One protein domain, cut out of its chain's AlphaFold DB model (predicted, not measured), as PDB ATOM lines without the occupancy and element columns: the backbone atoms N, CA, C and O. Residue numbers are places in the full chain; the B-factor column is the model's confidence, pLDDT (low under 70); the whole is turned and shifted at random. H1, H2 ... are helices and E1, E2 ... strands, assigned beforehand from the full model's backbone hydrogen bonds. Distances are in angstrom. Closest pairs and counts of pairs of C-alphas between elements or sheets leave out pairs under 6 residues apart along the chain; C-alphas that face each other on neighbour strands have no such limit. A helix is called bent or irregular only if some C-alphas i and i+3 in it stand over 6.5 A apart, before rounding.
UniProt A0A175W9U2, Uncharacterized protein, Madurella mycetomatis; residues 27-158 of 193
ATOM      1  N   MET A  27     143.261 120.800 223.553       93.53
ATOM      2  CA  MET A  27     142.731 119.712 224.385       93.53
ATOM      3  C   MET A  27     141.736 120.202 225.446       93.53
ATOM      4  O   MET A  27     140.775 119.503 225.748       93.53
ATOM      5  N   LEU A  28     141.926 121.402 226.002       94.27
ATOM      6  CA  LEU A  28     140.998 121.948 226.997       94.27
ATOM      7  C   LEU A  28     139.599 122.200 226.417       94.27
ATOM      8  O   LEU A  28     138.608 121.874 227.071       94.27
ATOM      9  N   ASP A  29     139.509 122.717 225.195       92.77
ATOM     10  CA  ASP A  29     138.228 122.948 224.522       92.77
ATOM     11  C   ASP A  29     137.584 121.632 224.091       92.77
ATOM     12  O   ASP A  29     136.399 121.404 224.347       92.77
ATOM     13  N   GLU A  30     138.379 120.722 223.524       92.76
ATOM     14  CA  GLU A  30     137.927 119.383 223.126       92.76
ATOM     15  C   GLU A  30     137.415 118.571 224.331       92.76
ATOM     16  O   GLU A  30     136.450 117.817 224.218       92.76
ATOM     17  N   CYS A  31     137.980 118.804 225.520       93.65
ATOM     18  CA  CYS A  31     137.546 118.208 226.781       93.65
ATOM     19  C   CYS A  31     136.423 118.977 227.501       93.65
ATOM     20  O   CYS A  31     136.081 118.636 228.635       93.65
ATOM     21  N   SER A  32     135.829 120.006 226.882       92.31
ATOM     22  CA  SER A  32     134.788 120.842 227.507       92.31
ATOM     23  C   SER A  32     135.227 121.472 228.842       92.31
ATOM     24  O   SER A  32     134.427 121.654 229.761       92.31
ATOM     25  N   CYS A  33     136.512 121.813 228.962       94.33
ATOM     26  CA  CYS A  33     137.095 122.445 230.145       94.33
ATOM     27  C   CYS A  33     136.907 123.970 230.182       94.33
ATOM     28  O   CYS A  33     137.323 124.576 231.169       94.33
ATOM     29  N   GLY A  34     136.288 124.568 229.154       93.06
ATOM     30  CA  GLY A  34     136.032 126.012 228.993       93.06
ATOM     31  C   GLY A  34     135.812 126.765 230.305       93.06
ATOM     32  O   GLY A  34     136.695 127.495 230.757       93.06
ATOM     33  N   PRO A  35     134.687 126.519 230.998       92.37
ATOM     34  CA  PRO A  35     134.357 127.232 232.233       92.37
ATOM     35  C   PRO A  35     135.398 127.087 233.353       92.37
ATOM     36  O   PRO A  35     135.530 127.976 234.194       92.37
ATOM     37  N   ILE A  36     136.137 125.973 233.382       95.23
ATOM     38  CA  ILE A  36     137.150 125.690 234.404       95.23
ATOM     39  C   ILE A  36     138.422 126.482 234.123       95.23
ATOM     40  O   ILE A  36     138.880 127.214 235.000       95.23
ATOM     41  N   TYR A  37     138.995 126.357 232.922       94.18
ATOM     42  CA  TYR A  37     140.252 127.045 232.625       94.18
ATOM     43  C   TYR A  37     140.043 128.558 232.562       94.18
ATOM     44  O   TYR A  37     140.936 129.297 232.963       94.18
ATOM     45  N   GLU A  38     138.865 129.036 232.146       91.98
ATOM     46  CA  GLU A  38     138.525 130.459 232.202       91.98
ATOM     47  C   GLU A  38     138.502 130.980 233.645       91.98
ATOM     48  O   GLU A  38     139.017 132.064 233.925       91.98
ATOM     49  N   ALA A  39     137.926 130.213 234.578       93.64
ATOM     50  CA  ALA A  39     137.933 130.565 235.993       93.64
ATOM     51  C   ALA A  39     139.355 130.528 236.569       93.64
ATOM     52  O   ALA A  39     139.766 131.480 237.229       93.64
ATOM     53  N   MET A  40     140.118 129.467 236.292       95.26
ATOM     54  CA  MET A  40     141.502 129.331 236.753       95.26
ATOM     55  C   MET A  40     142.372 130.468 236.235       95.26
ATOM     56  O   MET A  40     143.001 131.148 237.039       95.26
ATOM     57  N   ALA A  41     142.351 130.714 234.923       93.14
ATOM     58  CA  ALA A  41     143.093 131.792 234.303       93.14
ATOM     59  C   ALA A  41     142.698 133.114 234.975       93.14
ATOM     60  O   ALA A  41     143.554 133.770 235.555       93.14
ATOM     61  N   ARG A  42     141.410 133.486 234.992       90.12
ATOM     62  CA  ARG A  42     140.969 134.758 235.590       90.12
ATOM     63  C   ARG A  42     141.437 134.926 237.039       90.12
ATOM     64  O   ARG A  42     141.813 136.027 237.430       90.12
ATOM     65  N   CYS A  43     141.369 133.861 237.836       94.77
ATOM     66  CA  CYS A  43     141.635 133.910 239.271       94.77
ATOM     67  C   CYS A  43     143.111 133.761 239.638       94.77
ATOM     68  O   CYS A  43     143.491 134.177 240.732       94.77
ATOM     69  N   GLN A  44     143.958 133.248 238.743       94.94
ATOM     70  CA  GLN A  44     145.395 133.130 239.000       94.94
ATOM     71  C   GLN A  44     146.076 134.494 239.174       94.94
ATOM     72  O   GLN A  44     147.154 134.551 239.753       94.94
ATOM     73  N   SER A  45     145.461 135.589 238.711       90.48
ATOM     74  CA  SER A  45     145.958 136.952 238.925       90.48
ATOM     75  C   SER A  45     145.247 137.710 240.050       90.48
ATOM     76  O   SER A  45     145.529 138.886 240.257       90.48
ATOM     77  N   ALA A  46     144.307 137.082 240.765       88.49
ATOM     78  CA  ALA A  46     143.615 137.728 241.882       88.49
ATOM     79  C   ALA A  46     144.535 137.923 243.104       88.49
ATOM     80  O   ALA A  46     144.263 138.763 243.962       88.49
ATOM     81  N   GLY A  47     145.622 137.147 243.182       87.64
ATOM     82  CA  GLY A  47     146.524 137.112 244.328       87.64
ATOM     83  C   GLY A  47     145.919 136.389 245.537       87.64
ATOM     84  O   GLY A  47     144.715 136.126 245.614       87.64
ATOM     85  N   ASN A  48     146.772 136.068 246.511       90.99
ATOM     86  CA  ASN A  48     146.424 135.220 247.660       90.99
ATOM     87  C   ASN A  48     145.187 135.659 248.460       90.99
ATOM     88  O   ASN A  48     144.456 134.805 248.956       90.99
ATOM     89  N   ASN A  49     144.926 136.962 248.575       88.98
ATOM     90  CA  ASN A  49     143.827 137.462 249.407       88.98
ATOM     91  C   ASN A  49     142.444 137.287 248.761       88.98
ATOM     92  O   ASN A  49     141.449 137.306 249.476       88.98
ATOM     93  N   ALA A  50     142.371 137.118 247.436       92.63
ATOM     94  CA  ALA A  50     141.108 137.077 246.693       92.63
ATOM     95  C   ALA A  50     140.929 135.806 245.845       92.63
ATOM     96  O   ALA A  50     139.816 135.505 245.410       92.63
ATOM     97  N   VAL A  51     141.992 135.024 245.618       95.67
ATOM     98  CA  VAL A  51     141.953 133.838 244.743       95.67
ATOM     99  C   VAL A  51     140.886 132.826 245.153       95.67
ATOM    100  O   VAL A  51     140.194 132.291 244.287       95.67
ATOM    101  N   ARG A  52     140.700 132.594 246.459       96.34
ATOM    102  CA  ARG A  52     139.713 131.628 246.957       96.34
ATOM    103  C   ARG A  52     138.294 132.047 246.593       96.34
ATOM    104  O   ARG A  52     137.562 131.249 246.021       96.34
ATOM    105  N   GLU A  53     137.915 133.283 246.897       95.16
ATOM    106  CA  GLU A  53     136.581 133.810 246.580       95.16
ATOM    107  C   GLU A  53     136.355 133.892 245.065       95.16
ATOM    108  O   GLU A  53     135.257 133.625 244.588       95.16
ATOM    109  N   CYS A  54     137.414 134.167 244.299       95.45
ATOM    110  CA  CYS A  54     137.351 134.197 242.843       95.45
ATOM    111  C   CYS A  54     137.085 132.814 242.224       95.45
ATOM    112  O   CYS A  54     136.279 132.701 241.296       95.45
ATOM    113  N   VAL A  55     137.785 131.768 242.681       96.23
ATOM    114  CA  VAL A  55     137.723 130.433 242.057       96.23
ATOM    115  C   VAL A  55     136.624 129.552 242.652       96.23
ATOM    116  O   VAL A  55     136.095 128.681 241.959       96.23
ATOM    117  N   CYS A  56     136.254 129.763 243.919       96.54
ATOM    118  CA  CYS A  56     135.265 128.958 244.633       96.54
ATOM    119  C   CYS A  56     133.840 129.502 244.491       96.54
ATOM    120  O   CYS A  56     133.138 129.691 245.485       96.54
ATOM    121  N   ILE A  57     133.409 129.752 243.255       93.54
ATOM    122  CA  ILE A  57     132.048 130.210 242.965       93.54
ATOM    123  C   ILE A  57     131.090 129.013 243.093       93.54
ATOM    124  O   ILE A  57     131.285 128.012 242.398       93.54
ATOM    125  N   PRO A  58     130.061 129.075 243.959       87.42
ATOM    126  CA  PRO A  58     129.069 128.011 244.071       87.42
ATOM    127  C   PRO A  58     128.224 127.844 242.799       87.42
ATOM    128  O   PRO A  58     128.081 128.755 241.987       87.42
ATOM    129  N   ASN A  59     127.599 126.677 242.647       80.66
ATOM    130  CA  ASN A  59     126.626 126.446 241.576       80.66
ATOM    131  C   ASN A  59     125.389 127.354 241.735       80.66
ATOM    132  O   ASN A  59     124.981 127.611 242.871       80.66
ATOM    133  N   PRO A  60     124.740 127.768 240.629       84.95
ATOM    134  CA  PRO A  60     124.966 127.326 239.244       84.95
ATOM    135  C   PRO A  60     126.041 128.111 238.478       84.95
ATOM    136  O   PRO A  60     126.407 127.694 237.383       84.95
ATOM    137  N   ASP A  61     126.545 129.210 239.039       86.51
ATOM    138  CA  ASP A  61     127.433 130.146 238.331       86.51
ATOM    139  C   ASP A  61     128.900 129.680 238.301       86.51
ATOM    140  O   ASP A  61     129.727 130.204 237.551       86.51
ATOM    141  N   GLY A  62     129.234 128.695 239.136       90.74
ATOM    142  CA  GLY A  62     130.551 128.081 239.220       90.74
ATOM    143  C   GLY A  62     130.877 127.084 238.109       90.74
ATOM    144  O   GLY A  62     130.035 126.616 237.346       90.74
ATOM    145  N   TRP A  63     132.147 126.688 238.069       94.26
ATOM    146  CA  TRP A  63     132.684 125.739 237.090       94.26
ATOM    147  C   TRP A  63     132.529 124.264 237.506       94.26
ATOM    148  O   TRP A  63     132.805 123.363 236.713       94.26
ATOM    149  N   TYR A  64     132.069 123.982 238.730       94.93
ATOM    150  CA  TYR A  64     131.969 122.617 239.268       94.93
ATOM    151  C   TYR A  64     131.157 121.625 238.416       94.93
ATOM    152  O   TYR A  64     131.561 120.462 238.363       94.93
ATOM    153  N   PRO A  65     130.067 122.008 237.715       93.48
ATOM    154  CA  PRO A  65     129.304 121.070 236.890       93.48
ATOM    155  C   PRO A  65     130.123 120.471 235.736       93.48
ATOM    156  O   PRO A  65     129.804 119.388 235.252       93.48
ATOM    157  N   TYR A  66     131.203 121.143 235.329       93.23
ATOM    158  CA  TYR A  66     132.077 120.731 234.229       93.23
ATOM    159  C   TYR A  66     133.225 119.815 234.686       93.23
ATOM    160  O   TYR A  66     133.925 119.241 233.851       93.23
ATOM    161  N   LEU A  67     133.408 119.635 236.004       94.08
ATOM    162  CA  LEU A  67     134.537 118.911 236.597       94.08
ATOM    163  C   LEU A  67     134.705 117.504 236.018       94.08
ATOM    164  O   LEU A  67     135.797 117.134 235.595       94.08
ATOM    165  N   HIS A  68     133.635 116.706 236.014       92.56
ATOM    166  CA  HIS A  68     133.724 115.299 235.628       92.56
ATOM    167  C   HIS A  68     134.002 115.109 234.136       92.56
ATOM    168  O   HIS A  68     134.762 114.209 233.784       92.56
ATOM    169  N   LEU A  69     133.414 115.949 233.278       91.28
ATOM    170  CA  LEU A  69     133.643 115.895 231.832       91.28
ATOM    171  C   LEU A  69     135.090 116.263 231.510       91.28
ATOM    172  O   LEU A  69     135.798 115.478 230.884       91.28
ATOM    173  N   CYS A  70     135.550 117.395 232.042       94.47
ATOM    174  CA  CYS A  70     136.905 117.873 231.817       94.47
ATOM    175  C   CYS A  70     137.956 116.905 232.380       94.47
ATOM    176  O   CYS A  70     138.780 116.376 231.637       94.47
ATOM    177  N   ARG A  71     137.907 116.596 233.684       92.74
ATOM    178  CA  ARG A  71     138.946 115.797 234.361       92.74
ATOM    179  C   ARG A  71     139.136 114.415 233.744       92.74
ATOM    180  O   ARG A  71     140.254 113.924 233.693       92.74
ATOM    181  N   ASN A  72     138.054 113.754 233.338       90.34
ATOM    182  CA  ASN A  72     138.145 112.409 232.766       90.34
ATOM    183  C   ASN A  72     138.729 112.400 231.352       90.34
ATOM    184  O   ASN A  72     139.211 111.361 230.917       90.34
ATOM    185  N   CYS A  73     138.665 113.532 230.655       93.65
ATOM    186  CA  CYS A  73     139.206 113.691 229.317       93.65
ATOM    187  C   CYS A  73     140.691 114.097 229.338       93.65
ATOM    188  O   CYS A  73     141.465 113.639 228.500       93.65
ATOM    189  N   LEU A  74     141.123 114.890 230.329       93.90
ATOM    190  CA  LEU A  74     142.525 115.298 230.475       93.90
ATOM    191  C   LEU A  74     143.441 114.104 230.789       93.90
ATOM    192  O   LEU A  74     143.418 113.558 231.890       93.90
ATOM    193  N   SER A  75     144.277 113.722 229.824       89.38
ATOM    194  CA  SER A  75     145.295 112.676 229.969       89.38
ATOM    195  C   SER A  75     146.410 112.824 228.917       89.38
ATOM    196  O   SER A  75     146.371 113.712 228.065       89.38
ATOM    197  N   GLY A  76     147.442 111.981 228.992       86.15
ATOM    198  CA  GLY A  76     148.465 111.831 227.945       86.15
ATOM    199  C   GLY A  76     149.817 112.485 228.243       86.15
ATOM    200  O   GLY A  76     150.850 111.858 228.012       86.15
ATOM    201  N   THR A  77     149.852 113.682 228.835       94.49
ATOM    202  CA  THR A  77     151.113 114.349 229.228       94.49
ATOM    203  C   THR A  77     151.169 114.639 230.725       94.49
ATOM    204  O   THR A  77     150.140 114.718 231.395       94.49
ATOM    205  N   VAL A  78     152.380 114.850 231.260       96.37
ATOM    206  CA  VAL A  78     152.572 115.298 232.655       96.37
ATOM    207  C   VAL A  78     151.792 116.587 232.920       96.37
ATOM    208  O   VAL A  78     151.171 116.705 233.972       96.37
ATOM    209  N   PHE A  79     151.757 117.510 231.951       97.82
ATOM    210  CA  PHE A  79     150.971 118.735 232.060       97.82
ATOM    211  C   PHE A  79     149.477 118.436 232.258       97.82
ATOM    212  O   PHE A  79     148.889 118.846 233.253       97.82
ATOM    213  N   PHE A  80     148.850 117.669 231.361       97.15
ATOM    214  CA  PHE A  80     147.407 117.413 231.464       97.15
ATOM    215  C   PHE A  80     147.036 116.564 232.686       97.15
ATOM    216  O   PHE A  80     146.003 116.814 233.308       97.15
ATOM    217  N   ASN A  81     147.900 115.631 233.092       96.13
ATOM    218  CA  ASN A  81     147.704 114.840 234.309       96.13
ATOM    219  C   ASN A  81     147.753 115.715 235.574       96.13
ATOM    220  O   ASN A  81     146.886 115.607 236.451       96.13
ATOM    221  N   ASN A  82     148.740 116.610 235.664       97.84
ATOM    222  CA  ASN A  82     148.867 117.543 236.782       97.84
ATOM    223  C   ASN A  82     147.739 118.573 236.773       97.84
ATOM    224  O   ASN A  82     147.168 118.853 237.825       97.84
ATOM    225  N   LEU A  83     147.347 119.089 235.609       98.11
ATOM    226  CA  LEU A  83     146.231 120.021 235.482       98.11
ATOM    227  C   LEU A  83     144.899 119.381 235.902       98.11
ATOM    228  O   LEU A  83     144.176 119.958 236.711       98.11
ATOM    229  N   GLY A  84     144.591 118.166 235.435       97.30
ATOM    230  CA  GLY A  84     143.386 117.438 235.853       97.30
ATOM    231  C   GLY A  84     143.350 117.173 237.364       97.30
ATOM    232  O   GLY A  84     142.305 117.304 238.014       97.30
ATOM    233  N   SER A  85     144.512 116.881 237.948       97.02
ATOM    234  CA  SER A  85     144.669 116.744 239.398       97.02
ATOM    235  C   SER A  85     144.482 118.086 240.113       97.02
ATOM    236  O   SER A  85     143.757 118.146 241.104       97.02
ATOM    237  N   THR A  86     145.055 119.173 239.585       98.36
ATOM    238  CA  THR A  86     144.918 120.543 240.111       98.36
ATOM    239  C   THR A  86     143.453 120.956 240.160       98.36
ATOM    240  O   THR A  86     142.977 121.403 241.198       98.36
ATOM    241  N   ILE A  87     142.700 120.723 239.081       98.03
ATOM    242  CA  ILE A  87     141.258 120.996 239.006       98.03
ATOM    243  C   ILE A  87     140.495 120.211 240.087       98.03
ATOM    244  O   ILE A  87     139.632 120.752 240.781       98.03
ATOM    245  N   THR A  88     140.837 118.936 240.281       97.01
ATOM    246  CA  THR A  88     140.207 118.088 241.307       97.01
ATOM    247  C   THR A  88     140.520 118.580 242.722       97.01
ATOM    248  O   THR A  88     139.635 118.632 243.584       97.01
ATOM    249  N   GLN A  89     141.771 118.968 242.971       97.79
ATOM    250  CA  GLN A  89     142.184 119.486 244.267       97.79
ATOM    251  C   GLN A  89     141.600 120.877 244.525       97.79
ATOM    252  O   GLN A  89     141.194 121.133 245.649       97.79
ATOM    253  N   LEU A  90     141.443 121.734 243.511       98.04
ATOM    254  CA  LEU A  90     140.722 123.007 243.627       98.04
ATOM    255  C   LEU A  90     139.279 122.789 244.083       98.04
ATOM    256  O   LEU A  90     138.837 123.423 245.041       98.04
ATOM    257  N   PHE A  91     138.561 121.853 243.456       97.17
ATOM    258  CA  PHE A  91     137.203 121.501 243.877       97.17
ATOM    259  C   PHE A  91     137.176 121.041 245.341       97.17
ATOM    260  O   PHE A  91     136.360 121.512 246.135       97.17
ATOM    261  N   THR A  92     138.106 120.161 245.713       96.87
ATOM    262  CA  THR A  92     138.245 119.666 247.089       96.87
ATOM    263  C   THR A  92     138.541 120.811 248.057       96.87
ATOM    264  O   THR A  92     137.865 120.938 249.072       96.87
ATOM    265  N   SER A  93     139.478 121.697 247.721       97.39
ATOM    266  CA  SER A  93     139.851 122.838 248.552       97.39
ATOM    267  C   SER A  93     138.730 123.859 248.706       97.39
ATOM    268  O   SER A  93     138.643 124.497 249.753       97.39
ATOM    269  N   CYS A  94     137.857 124.011 247.710       96.40
ATOM    270  CA  CYS A  94     136.681 124.868 247.816       96.40
ATOM    271  C   CYS A  94     135.561 124.258 248.670       96.40
ATOM    272  O   CYS A  94     134.864 124.991 249.369       96.40
ATOM    273  N   THR A  95     135.373 122.937 248.610       94.94
ATOM    274  CA  THR A  95     134.189 122.260 249.172       94.94
ATOM    275  C   THR A  95     134.437 121.539 250.494       94.94
ATOM    276  O   THR A  95     133.480 121.212 251.195       94.94
ATOM    277  N   GLN A  96     135.695 121.297 250.858       93.39
ATOM    278  CA  GLN A  96     136.075 120.576 252.070       93.39
ATOM    279  C   GLN A  96     136.984 121.426 252.957       93.39
ATOM    280  O   GLN A  96     137.755 122.270 252.493       93.39
ATOM    281  N   ALA A  97     136.897 121.190 254.264       90.99
ATOM    282  CA  ALA A  97     137.782 121.823 255.231       90.99
ATOM    283  C   ALA A  97     139.230 121.329 255.062       90.99
ATOM    284  O   ALA A  97     139.470 120.177 254.708       90.99
ATOM    285  N   GLY A  98     140.196 122.201 255.362       89.84
ATOM    286  CA  GLY A  98     141.625 121.865 255.343       89.84
ATOM    287  C   GLY A  98     142.312 121.975 253.978       89.84
ATOM    288  O   GLY A  98     143.512 121.728 253.899       89.84
ATOM    289  N   GLY A  99     141.591 122.356 252.919       94.77
ATOM    290  CA  GLY A  99     142.200 122.636 251.622       94.77
ATOM    291  C   GLY A  99     142.641 124.093 251.472       94.77
ATOM    292  O   GLY A  99     141.858 125.022 251.692       94.77
ATOM    293  N   GLY A 100     143.895 124.282 251.067       97.00
ATOM    294  CA  GLY A 100     144.485 125.572 250.723       97.00
ATOM    295  C   GLY A 100     144.243 125.934 249.261       97.00
ATOM    296  O   GLY A 100     144.134 125.049 248.405       97.00
ATOM    297  N   ILE A 101     144.137 127.239 248.992       98.30
ATOM    298  CA  ILE A 101     144.189 127.822 247.646       98.30
ATOM    299  C   ILE A 101     145.053 129.076 247.720       98.30
ATOM    300  O   ILE A 101     144.779 129.954 248.539       98.30
ATOM    301  N   THR A 102     146.068 129.152 246.870       98.03
ATOM    302  CA  THR A 102     147.005 130.278 246.786       98.03
ATOM    303  C   THR A 102     147.194 130.712 245.333       98.03
ATOM    304  O   THR A 102     146.858 129.993 244.390       98.03
ATOM    305  N   SER A 103     147.672 131.936 245.154       97.26
ATOM    306  CA  SER A 103     148.025 132.552 243.882       97.26
ATOM    307  C   SER A 103     149.127 133.583 244.107       97.26
ATOM    308  O   SER A 103     149.029 134.459 244.972       97.26
ATOM    309  N   ASP A 104     150.161 133.501 243.279       93.60
ATOM    310  CA  ASP A 104     151.279 134.447 243.210       93.60
ATOM    311  C   ASP A 104     151.044 135.578 242.187       93.60
ATOM    312  O   ASP A 104     151.949 136.351 241.881       93.60
ATOM    313  N   GLY A 105     149.828 135.678 241.644       91.81
ATOM    314  CA  GLY A 105     149.478 136.604 240.566       91.81
ATOM    315  C   GLY A 105     149.708 136.046 239.156       91.81
ATOM    316  O   GLY A 105     149.318 136.682 238.176       91.81
ATOM    317  N   GLN A 106     150.319 134.869 239.036       92.43
ATOM    318  CA  GLN A 106     150.679 134.235 237.769       92.43
ATOM    319  C   GLN A 106     150.213 132.783 237.655       92.43
ATOM    320  O   GLN A 106     150.148 132.245 236.547       92.43
ATOM    321  N   SER A 107     149.903 132.152 238.778       96.52
ATOM    322  CA  SER A 107     149.474 130.770 238.888       96.52
ATOM    323  C   SER A 107     148.452 130.617 240.008       96.52
ATOM    324  O   SER A 107     148.226 131.523 240.816       96.52
ATOM    325  N   ILE A 108     147.785 129.472 240.009       97.92
ATOM    326  CA  ILE A 108     146.896 129.050 241.079       97.92
ATOM    327  C   ILE A 108     147.361 127.696 241.593       97.92
ATOM    328  O   ILE A 108     147.622 126.782 240.807       97.92
ATOM    329  N   CYS A 109     147.441 127.570 242.911       98.53
ATOM    330  CA  CYS A 109     147.796 126.334 243.585       98.53
ATOM    331  C   CYS A 109     146.661 125.892 244.501       98.53
ATOM    332  O   CYS A 109     145.994 126.711 245.137       98.53
ATOM    333  N   ALA A 110     146.443 124.585 244.568       98.52
ATOM    334  CA  ALA A 110     145.528 123.950 245.495       98.52
ATOM    335  C   ALA A 110     146.272 122.871 246.275       98.52
ATOM    336  O   ALA A 110     146.938 122.009 245.699       98.52
ATOM    337  N   SER A 111     146.139 122.910 247.594       98.07
ATOM    338  CA  SER A 111     146.933 122.079 248.493       98.07
ATOM    339  C   SER A 111     146.111 121.518 249.644       98.07
ATOM    340  O   SER A 111     144.987 121.940 249.922       98.07
ATOM    341  N   ASN A 112     146.684 120.527 250.310       97.21
ATOM    342  CA  ASN A 112     146.259 120.034 251.615       97.21
ATOM    343  C   ASN A 112     147.518 119.773 252.460       97.21
ATOM    344  O   ASN A 112     148.600 120.222 252.106       97.21
ATOM    345  N   SER A 113     147.416 119.049 253.575       95.70
ATOM    346  CA  SER A 113     148.573 118.786 254.445       95.70
ATOM    347  C   SER A 113     149.653 117.873 253.843       95.70
ATOM    348  O   SER A 113     150.735 117.771 254.419       95.70
ATOM    349  N   ALA A 114     149.381 117.182 252.735       96.31
ATOM    350  CA  ALA A 114     150.265 116.166 252.170       96.31
ATOM    351  C   ALA A 114     150.917 116.576 250.843       96.31
ATOM    352  O   ALA A 114     152.008 116.087 250.537       96.31
ATOM    353  N   PHE A 115     150.246 117.404 250.041       97.82
ATOM    354  CA  PHE A 115     150.714 117.783 248.710       97.82
ATOM    355  C   PHE A 115     150.146 119.124 248.236       97.82
ATOM    356  O   PHE A 115     149.135 119.615 248.752       97.82
ATOM    357  N   GLU A 116     150.767 119.653 247.185       98.37
ATOM    358  CA  GLU A 116     150.331 120.819 246.424       98.37
ATOM    359  C   GLU A 116     150.324 120.524 244.921       98.37
ATOM    360  O   GLU A 116     151.148 119.775 244.395       98.37
ATOM    361  N   LEU A 117     149.341 121.104 244.239       98.66
ATOM    362  CA  LEU A 117     149.165 121.060 242.796       98.66
ATOM    363  C   LEU A 117     148.995 122.484 242.292       98.66
ATOM    364  O   LEU A 117     148.126 123.199 242.792       98.66
ATOM    365  N   CYS A 118     149.783 122.877 241.302       98.66
ATOM    366  CA  CYS A 118     149.756 124.228 240.754       98.66
ATOM    367  C   CYS A 118     149.566 124.208 239.244       98.66
ATOM    368  O   CYS A 118     150.019 123.289 238.560       98.66
ATOM    369  N   ALA A 119     148.958 125.267 238.717       98.54
ATOM    370  CA  ALA A 119     148.922 125.537 237.290       98.54
ATOM    371  C   ALA A 119     149.046 127.038 237.010       98.54
ATOM    372  O   ALA A 119     148.389 127.859 237.650       98.54
ATOM    373  N   GLY A 120     149.866 127.381 236.021       97.61
ATOM    374  CA  GLY A 120     149.911 128.703 235.409       97.61
ATOM    375  C   GLY A 120     149.448 128.594 233.965       97.61
ATOM    376  O   GLY A 120     150.123 127.970 233.144       97.61
ATOM    377  N   LEU A 121     148.293 129.179 233.659       96.03
ATOM    378  CA  LEU A 121     147.709 129.136 232.321       96.03
ATOM    379  C   LEU A 121     148.100 130.390 231.536       96.03
ATOM    380  O   LEU A 121     148.030 131.506 232.056       96.03
ATOM    381  N   ARG A 122     148.541 130.194 230.296       93.29
ATOM    382  CA  ARG A 122     148.987 131.222 229.350       93.29
ATOM    383  C   ARG A 122     148.406 130.930 227.977       93.29
ATOM    384  O   ARG A 122     148.303 129.765 227.588       93.29
ATOM    385  N   ASP A 123     148.047 131.987 227.264       87.62
ATOM    386  CA  ASP A 123     147.640 131.881 225.870       87.62
ATOM    387  C   ASP A 123     148.870 131.641 224.995       87.62
ATOM    388  O   ASP A 123     149.763 132.478 224.906       87.62
ATOM    389  N   GLY A 124     148.906 130.491 224.331       86.31
ATOM    390  CA  GLY A 124     149.985 130.112 223.433       86.31
ATOM    391  C   GLY A 124     150.148 131.049 222.236       86.31
ATOM    392  O   GLY A 124     151.212 131.041 221.617       86.31
ATOM    393  N   SER A 125     149.157 131.897 221.929       85.27
ATOM    394  CA  SER A 125     149.290 132.957 220.924       85.27
ATOM    395  C   SER A 125     150.378 133.984 221.279       85.27
ATOM    396  O   SER A 125     150.987 134.562 220.377       85.27
ATOM    397  N   THR A 126     150.699 134.154 222.570       84.65
ATOM    398  CA  THR A 126     151.798 135.015 223.042       84.65
ATOM    399  C   THR A 126     153.170 134.339 222.941       84.65
ATOM    400  O   THR A 126     154.197 134.976 223.178       84.65
ATOM    401  N   GLY A 127     153.208 133.052 222.584       85.90
ATOM    402  CA  GLY A 127     154.412 132.221 222.601       85.90
ATOM    403  C   GLY A 127     154.803 131.720 223.994       85.90
ATOM    404  O   GLY A 127     155.788 130.990 224.119       85.90
ATOM    405  N   GLU A 128     154.052 132.075 225.040       90.60
ATOM    406  CA  GLU A 128     154.285 131.583 226.394       90.60
ATOM    407  C   GLU A 128     153.695 130.182 226.592       90.60
ATOM    408  O   GLU A 128     152.607 129.849 226.121       90.60
ATOM    409  N   LEU A 129     154.421 129.340 227.330       95.17
ATOM    410  CA  LEU A 129     153.945 128.012 227.696       95.17
ATOM    411  C   LEU A 129     153.135 128.081 228.987       95.17
ATOM    412  O   LEU A 129     153.561 128.677 229.978       95.17
ATOM    413  N   SER A 130     152.003 127.386 228.994       97.19
ATOM    414  CA  SER A 130     151.343 127.027 230.243       97.19
ATOM    415  C   SER A 130     152.157 125.963 230.966       97.19
ATOM    416  O   SER A 130     152.892 125.191 230.342       97.19
ATOM    417  N   TRP A 131     152.007 125.889 232.282       98.24
ATOM    418  CA  TRP A 131     152.680 124.886 233.097       98.24
ATOM    419  C   TRP A 131     151.780 124.360 234.210       98.24
ATOM    420  O   TRP A 131     150.820 125.014 234.620       98.24
ATOM    421  N   SER A 132     152.095 123.164 234.693       98.46
ATOM    422  CA  SER A 132     151.438 122.579 235.858       98.46
ATOM    423  C   SER A 132     152.377 121.645 236.605       98.46
ATOM    424  O   SER A 132     153.116 120.871 235.984       98.46
ATOM    425  N   SER A 133     152.305 121.666 237.928       98.46
ATOM    426  CA  SER A 133     153.170 120.881 238.799       98.46
ATOM    427  C   SER A 133     152.389 120.116 239.857       98.46
ATOM    428  O   SER A 133     151.246 120.434 240.182       98.46
ATOM    429  N   PHE A 134     153.058 119.105 240.393       98.43
ATOM    430  CA  PHE A 134     152.674 118.372 241.586       98.43
ATOM    431  C   PHE A 134     153.884 118.304 242.512       98.43
ATOM    432  O   PHE A 134     154.993 118.054 242.038       98.43
ATOM    433  N   GLU A 135     153.658 118.453 243.812       98.23
ATOM    434  CA  GLU A 135     154.652 118.200 244.851       98.23
ATOM    435  C   GLU A 135     154.013 117.498 246.052       98.23
ATOM    436  O   GLU A 135     152.981 117.931 246.562       98.23
ATOM    437  N   ARG A 136     154.653 116.440 246.557       97.84
ATOM    438  CA  ARG A 136     154.312 115.787 247.825       97.84
ATOM    439  C   ARG A 136     155.322 116.166 248.904       97.84
ATOM    440  O   ARG A 136     156.475 115.738 248.859       97.84
ATOM    441  N   PHE A 137     154.866 116.859 249.942       96.17
ATOM    442  CA  PHE A 137     155.743 117.451 250.958       96.17
ATOM    443  C   PHE A 137     156.565 116.426 251.745       96.17
ATOM    444  O   PHE A 137     157.723 116.661 252.071       96.17
ATOM    445  N   SER A 138     155.974 115.269 252.063       95.76
ATOM    446  CA  SER A 138     156.620 114.270 252.922       95.76
ATOM    447  C   SER A 138     157.758 113.510 252.241       95.76
ATOM    448  O   SER A 138     158.641 113.003 252.926       95.76
ATOM    449  N   SER A 139     157.703 113.356 250.915       94.84
ATOM    450  CA  SER A 139     158.693 112.595 250.141       94.84
ATOM    451  C   SER A 139     159.587 113.476 249.271       94.84
ATOM    452  O   SER A 139     160.610 112.989 248.799       94.84
ATOM    453  N   GLY A 140     159.202 114.734 249.026       91.45
ATOM    454  CA  GLY A 140     159.840 115.596 248.029       91.45
ATOM    455  C   GLY A 140     159.591 115.149 246.583       91.45
ATOM    456  O   GLY A 140     160.208 115.680 245.662       91.45
ATOM    457  N   GLU A 141     158.712 114.160 246.370       96.01
ATOM    458  CA  GLU A 141     158.288 113.728 245.038       96.01
ATOM    459  C   GLU A 141     157.636 114.907 244.319       96.01
ATOM    460  O   GLU A 141     156.697 115.508 244.843       96.01
ATOM    461  N   ASN A 142     158.111 115.221 243.117       96.91
ATOM    462  CA  ASN A 142     157.545 116.284 242.307       96.91
ATOM    463  C   ASN A 142     157.520 115.919 240.821       96.91
ATOM    464  O   ASN A 142     158.297 115.091 240.341       96.91
ATOM    465  N   THR A 143     156.603 116.548 240.093       97.94
ATOM    466  CA  THR A 143     156.571 116.521 238.630       97.94
ATOM    467  C   THR A 143     156.206 117.902 238.104       97.94
ATOM    468  O   THR A 143     155.495 118.665 238.759       97.94
ATOM    469  N   ASN A 144     156.681 118.229 236.907       97.77
ATOM    470  CA  ASN A 144     156.355 119.472 236.222       97.77
ATOM    471  C   ASN A 144     156.182 119.185 234.727       97.77
ATOM    472  O   ASN A 144     156.965 118.438 234.138       97.77
ATOM    473  N   GLY A 145     155.138 119.750 234.133       97.89
ATOM    474  CA  GLY A 145     154.881 119.694 232.705       97.89
ATOM    475  C   GLY A 145     154.581 121.082 232.164       97.89
ATOM    476  O   GLY A 145     153.984 121.909 232.852       97.89
ATOM    477  N   THR A 146     154.960 121.311 230.912       97.79
ATOM    478  CA  THR A 146     154.610 122.513 230.153       97.79
ATOM    479  C   THR A 146     153.833 122.131 228.903       97.79
ATOM    480  O   THR A 146     153.972 121.015 228.398       97.79
ATOM    481  N   GLN A 147     152.990 123.039 228.418       96.76
ATOM    482  CA  GLN A 147     152.161 122.817 227.240       96.76
ATOM    483  C   GLN A 147     151.814 124.154 226.580       96.76
ATOM    484  O   GLN A 147     151.431 125.112 227.253       96.76
ATOM    485  N   LEU A 148     151.915 124.207 225.251       94.83
ATOM    486  CA  LEU A 148     151.314 125.290 224.477       94.83
ATOM    487  C   LEU A 148     149.802 125.060 224.448       94.83
ATOM    488  O   LEU A 148     149.381 123.965 224.070       94.83
ATOM    489  N   LEU A 149     149.016 126.060 224.841       94.34
ATOM    490  CA  LEU A 149     147.558 125.992 224.863       94.34
ATOM    491  C   LEU A 149     146.957 127.058 223.958       94.34
ATOM    492  O   LEU A 149     147.419 128.191 223.951       94.34
ATOM    493  N   ASN A 150     145.886 126.711 223.258       91.33
ATOM    494  CA  ASN A 150     145.029 127.681 222.599       91.33
ATOM    495  C   ASN A 150     143.915 128.031 223.581       91.33
ATOM    496  O   ASN A 150     142.888 127.365 223.622       91.33
ATOM    497  N   ILE A 151     144.152 129.040 224.416       85.27
ATOM    498  CA  ILE A 151     143.130 129.587 225.309       85.27
ATOM    499  C   ILE A 151     142.934 131.053 224.945       85.27
ATOM    500  O   ILE A 151     143.878 131.828 224.982       85.27
ATOM    501  N   SER A 152     141.718 131.444 224.571       65.89
ATOM    502  CA  SER A 152     141.406 132.848 224.280       65.89
ATOM    503  C   SER A 152     141.602 133.703 225.537       65.89
ATOM    504  O   SER A 152     140.805 133.628 226.476       65.89
ATOM    505  N   HIS A 153     142.659 134.522 225.567       56.29
ATOM    506  CA  HIS A 153     142.849 135.543 226.603       56.29
ATOM    507  C   HIS A 153     142.125 136.859 226.269       56.29
ATOM    508  O   HIS A 153     142.009 137.729 227.129       56.29
ATOM    509  N   ASP A 154     141.580 137.030 225.061       49.81
ATOM    510  CA  ASP A 154     140.845 138.252 224.684       49.81
ATOM    511  C   ASP A 154     139.580 138.447 225.533       49.81
ATOM    512  O   ASP A 154     139.168 139.565 225.851       49.81
ATOM    513  N   ASP A 155     139.014 137.344 226.010       52.18
ATOM    514  CA  ASP A 155     137.981 137.353 227.030       52.18
ATOM    515  C   ASP A 155     138.514 137.709 228.425       52.18
ATOM    516  O   ASP A 155     137.801 138.291 229.236       52.18
ATOM    517  N   TYR A 156     139.774 137.408 228.716       43.26
ATOM    518  CA  TYR A 156     140.418 137.631 230.004       43.26
ATOM    519  C   TYR A 156     140.623 139.117 230.293       43.26
ATOM    520  O   TYR A 156     140.150 139.588 231.323       43.26
ATOM    521  N   GLU A 157     141.256 139.887 229.400       47.14
ATOM    522  CA  GLU A 157     141.455 141.326 229.645       47.14
ATOM    523  C   GLU A 157     140.119 142.082 229.678       47.14
ATOM    524  O   GLU A 157     139.884 142.917 230.560       47.14
ATOM    525  N   HIS A 158     139.194 141.752 228.769       46.13
ATOM    526  CA  HIS A 158     137.878 142.387 228.745       46.13
ATOM    527  C   HIS A 158     137.003 141.998 229.946       46.13
ATOM    528  O   HIS A 158     136.256 142.843 230.450       46.13
TER     529      HIS A 158
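What this domain is: This is residues 27 to 158 of the 193 residues of an uncharacterized protein of Madurella mycetomatis (UniProt A0A175W9U2). One five-stranded sheet forms a wall with helices over one face and no helix on the other; the long helix H5 slants over its five strands, and H4 packs on H5 on the side away from the sheet. On the same face, H2 stands up from the sheet and H3 covers the edge strand E1, while the short helices H1 and H6 at the two ends lie off the sheet. The printed part has 132 residues with six named helices and five named strands, in the order H1 H2 H3 H4 H5 E1 E2 E3 E4 E5 H6, of mixed class. The antiparallel sheet has the order E1 E2 E3 E4 E5. The whole is compact, with a radius of gyration of the C-alphas of 13.6 A and spans of 38 by 31 by 27 A.

How they stand to each other: E1, residues 100 to 103, E2, 108 to 111, E3, 115 to 120, E4, 130 to 136, and E5, 141 to 147, form a meander, each strand the antiparallel neighbour of the one before, and each successive pair is a hairpin. N 102 and O 109 of E1 and E2 are 3.0 A apart, N 110 and O 117 of E2 and E3 2.8 A, N 118 and O 133 of E3 and E4 3.1 A, and N 134 and O 143 of E4 and E5 3.0 A, within hydrogen-bond range. H5, residues 78 to 95, is on the sheet at a height of 7.6 A, closest at the C-alphas of Phe 79 and Gly 145, 4.1 A. It is only just slantwise to the strands, at 58 degrees to E1 on the local plane. H4, residues 64 to 73, is irregular, with C-alphas 65 and 68 7.4 A apart. The helical hairpin H4 and H5 touches through residues 84 to 91 of H5 alone, closest at the C-alphas of Arg 71 and Gly 84, 5.0 A, with a shallow tilt of 24 degrees, opposite ways. H2, residues 34 to 44, is on the same face as H5 and only just stands up from the sheet, at 42 degrees. H2 and H4 touch only at their ends, closest at the C-alphas of Ile 36 and Tyr 66, 7.1 A. H3, residues 51 to 55, lies over E1 on that face and touches H2, the C-alphas of Cys 43 and Val 51 being closest at 5.5 A. H6, residues 154 to 158, only just touches H2, with 3 pairs of C-alphas within 8 A, the closest those of Arg 42 and Tyr 156, 6.3 A. H1, residues 27 to 30, is close to H2 but not clearly touching, closest at the C-alphas of Leu 28 and Gly 34, 6.7 A. Every O i to N i+4 pair is within hydrogen-bond range in H2, H3 and H5; H4 has 4 of 6, H6 has 0 of 1 and 0 of 2 O i to N i+3 pairs, and H1 is too short for an O i to N i+4 pair.

Where its parts are: H5 is 25.7 A long, from C-alpha 78 at (152.572, 115.298, 232.655) to C-alpha 95 at (134.189, 122.260, 249.172). E4 measures 21.1 A, E5 20.9 A, E3 17.2 A, H2 15.4 A and H4 15.2 A. H1 begins at C-alpha 27, (142.731, 119.712, 224.385), and H6 ends at C-alpha 158, (137.878, 142.387, 228.745).

The domain as a whole: The two C-alphas farthest apart, those of Ser 139 and His 158, are 42.2 A apart. The printed part has no cut and no long link. Its mean pLDDT is 92.0, with residues 152 to 158 under 70.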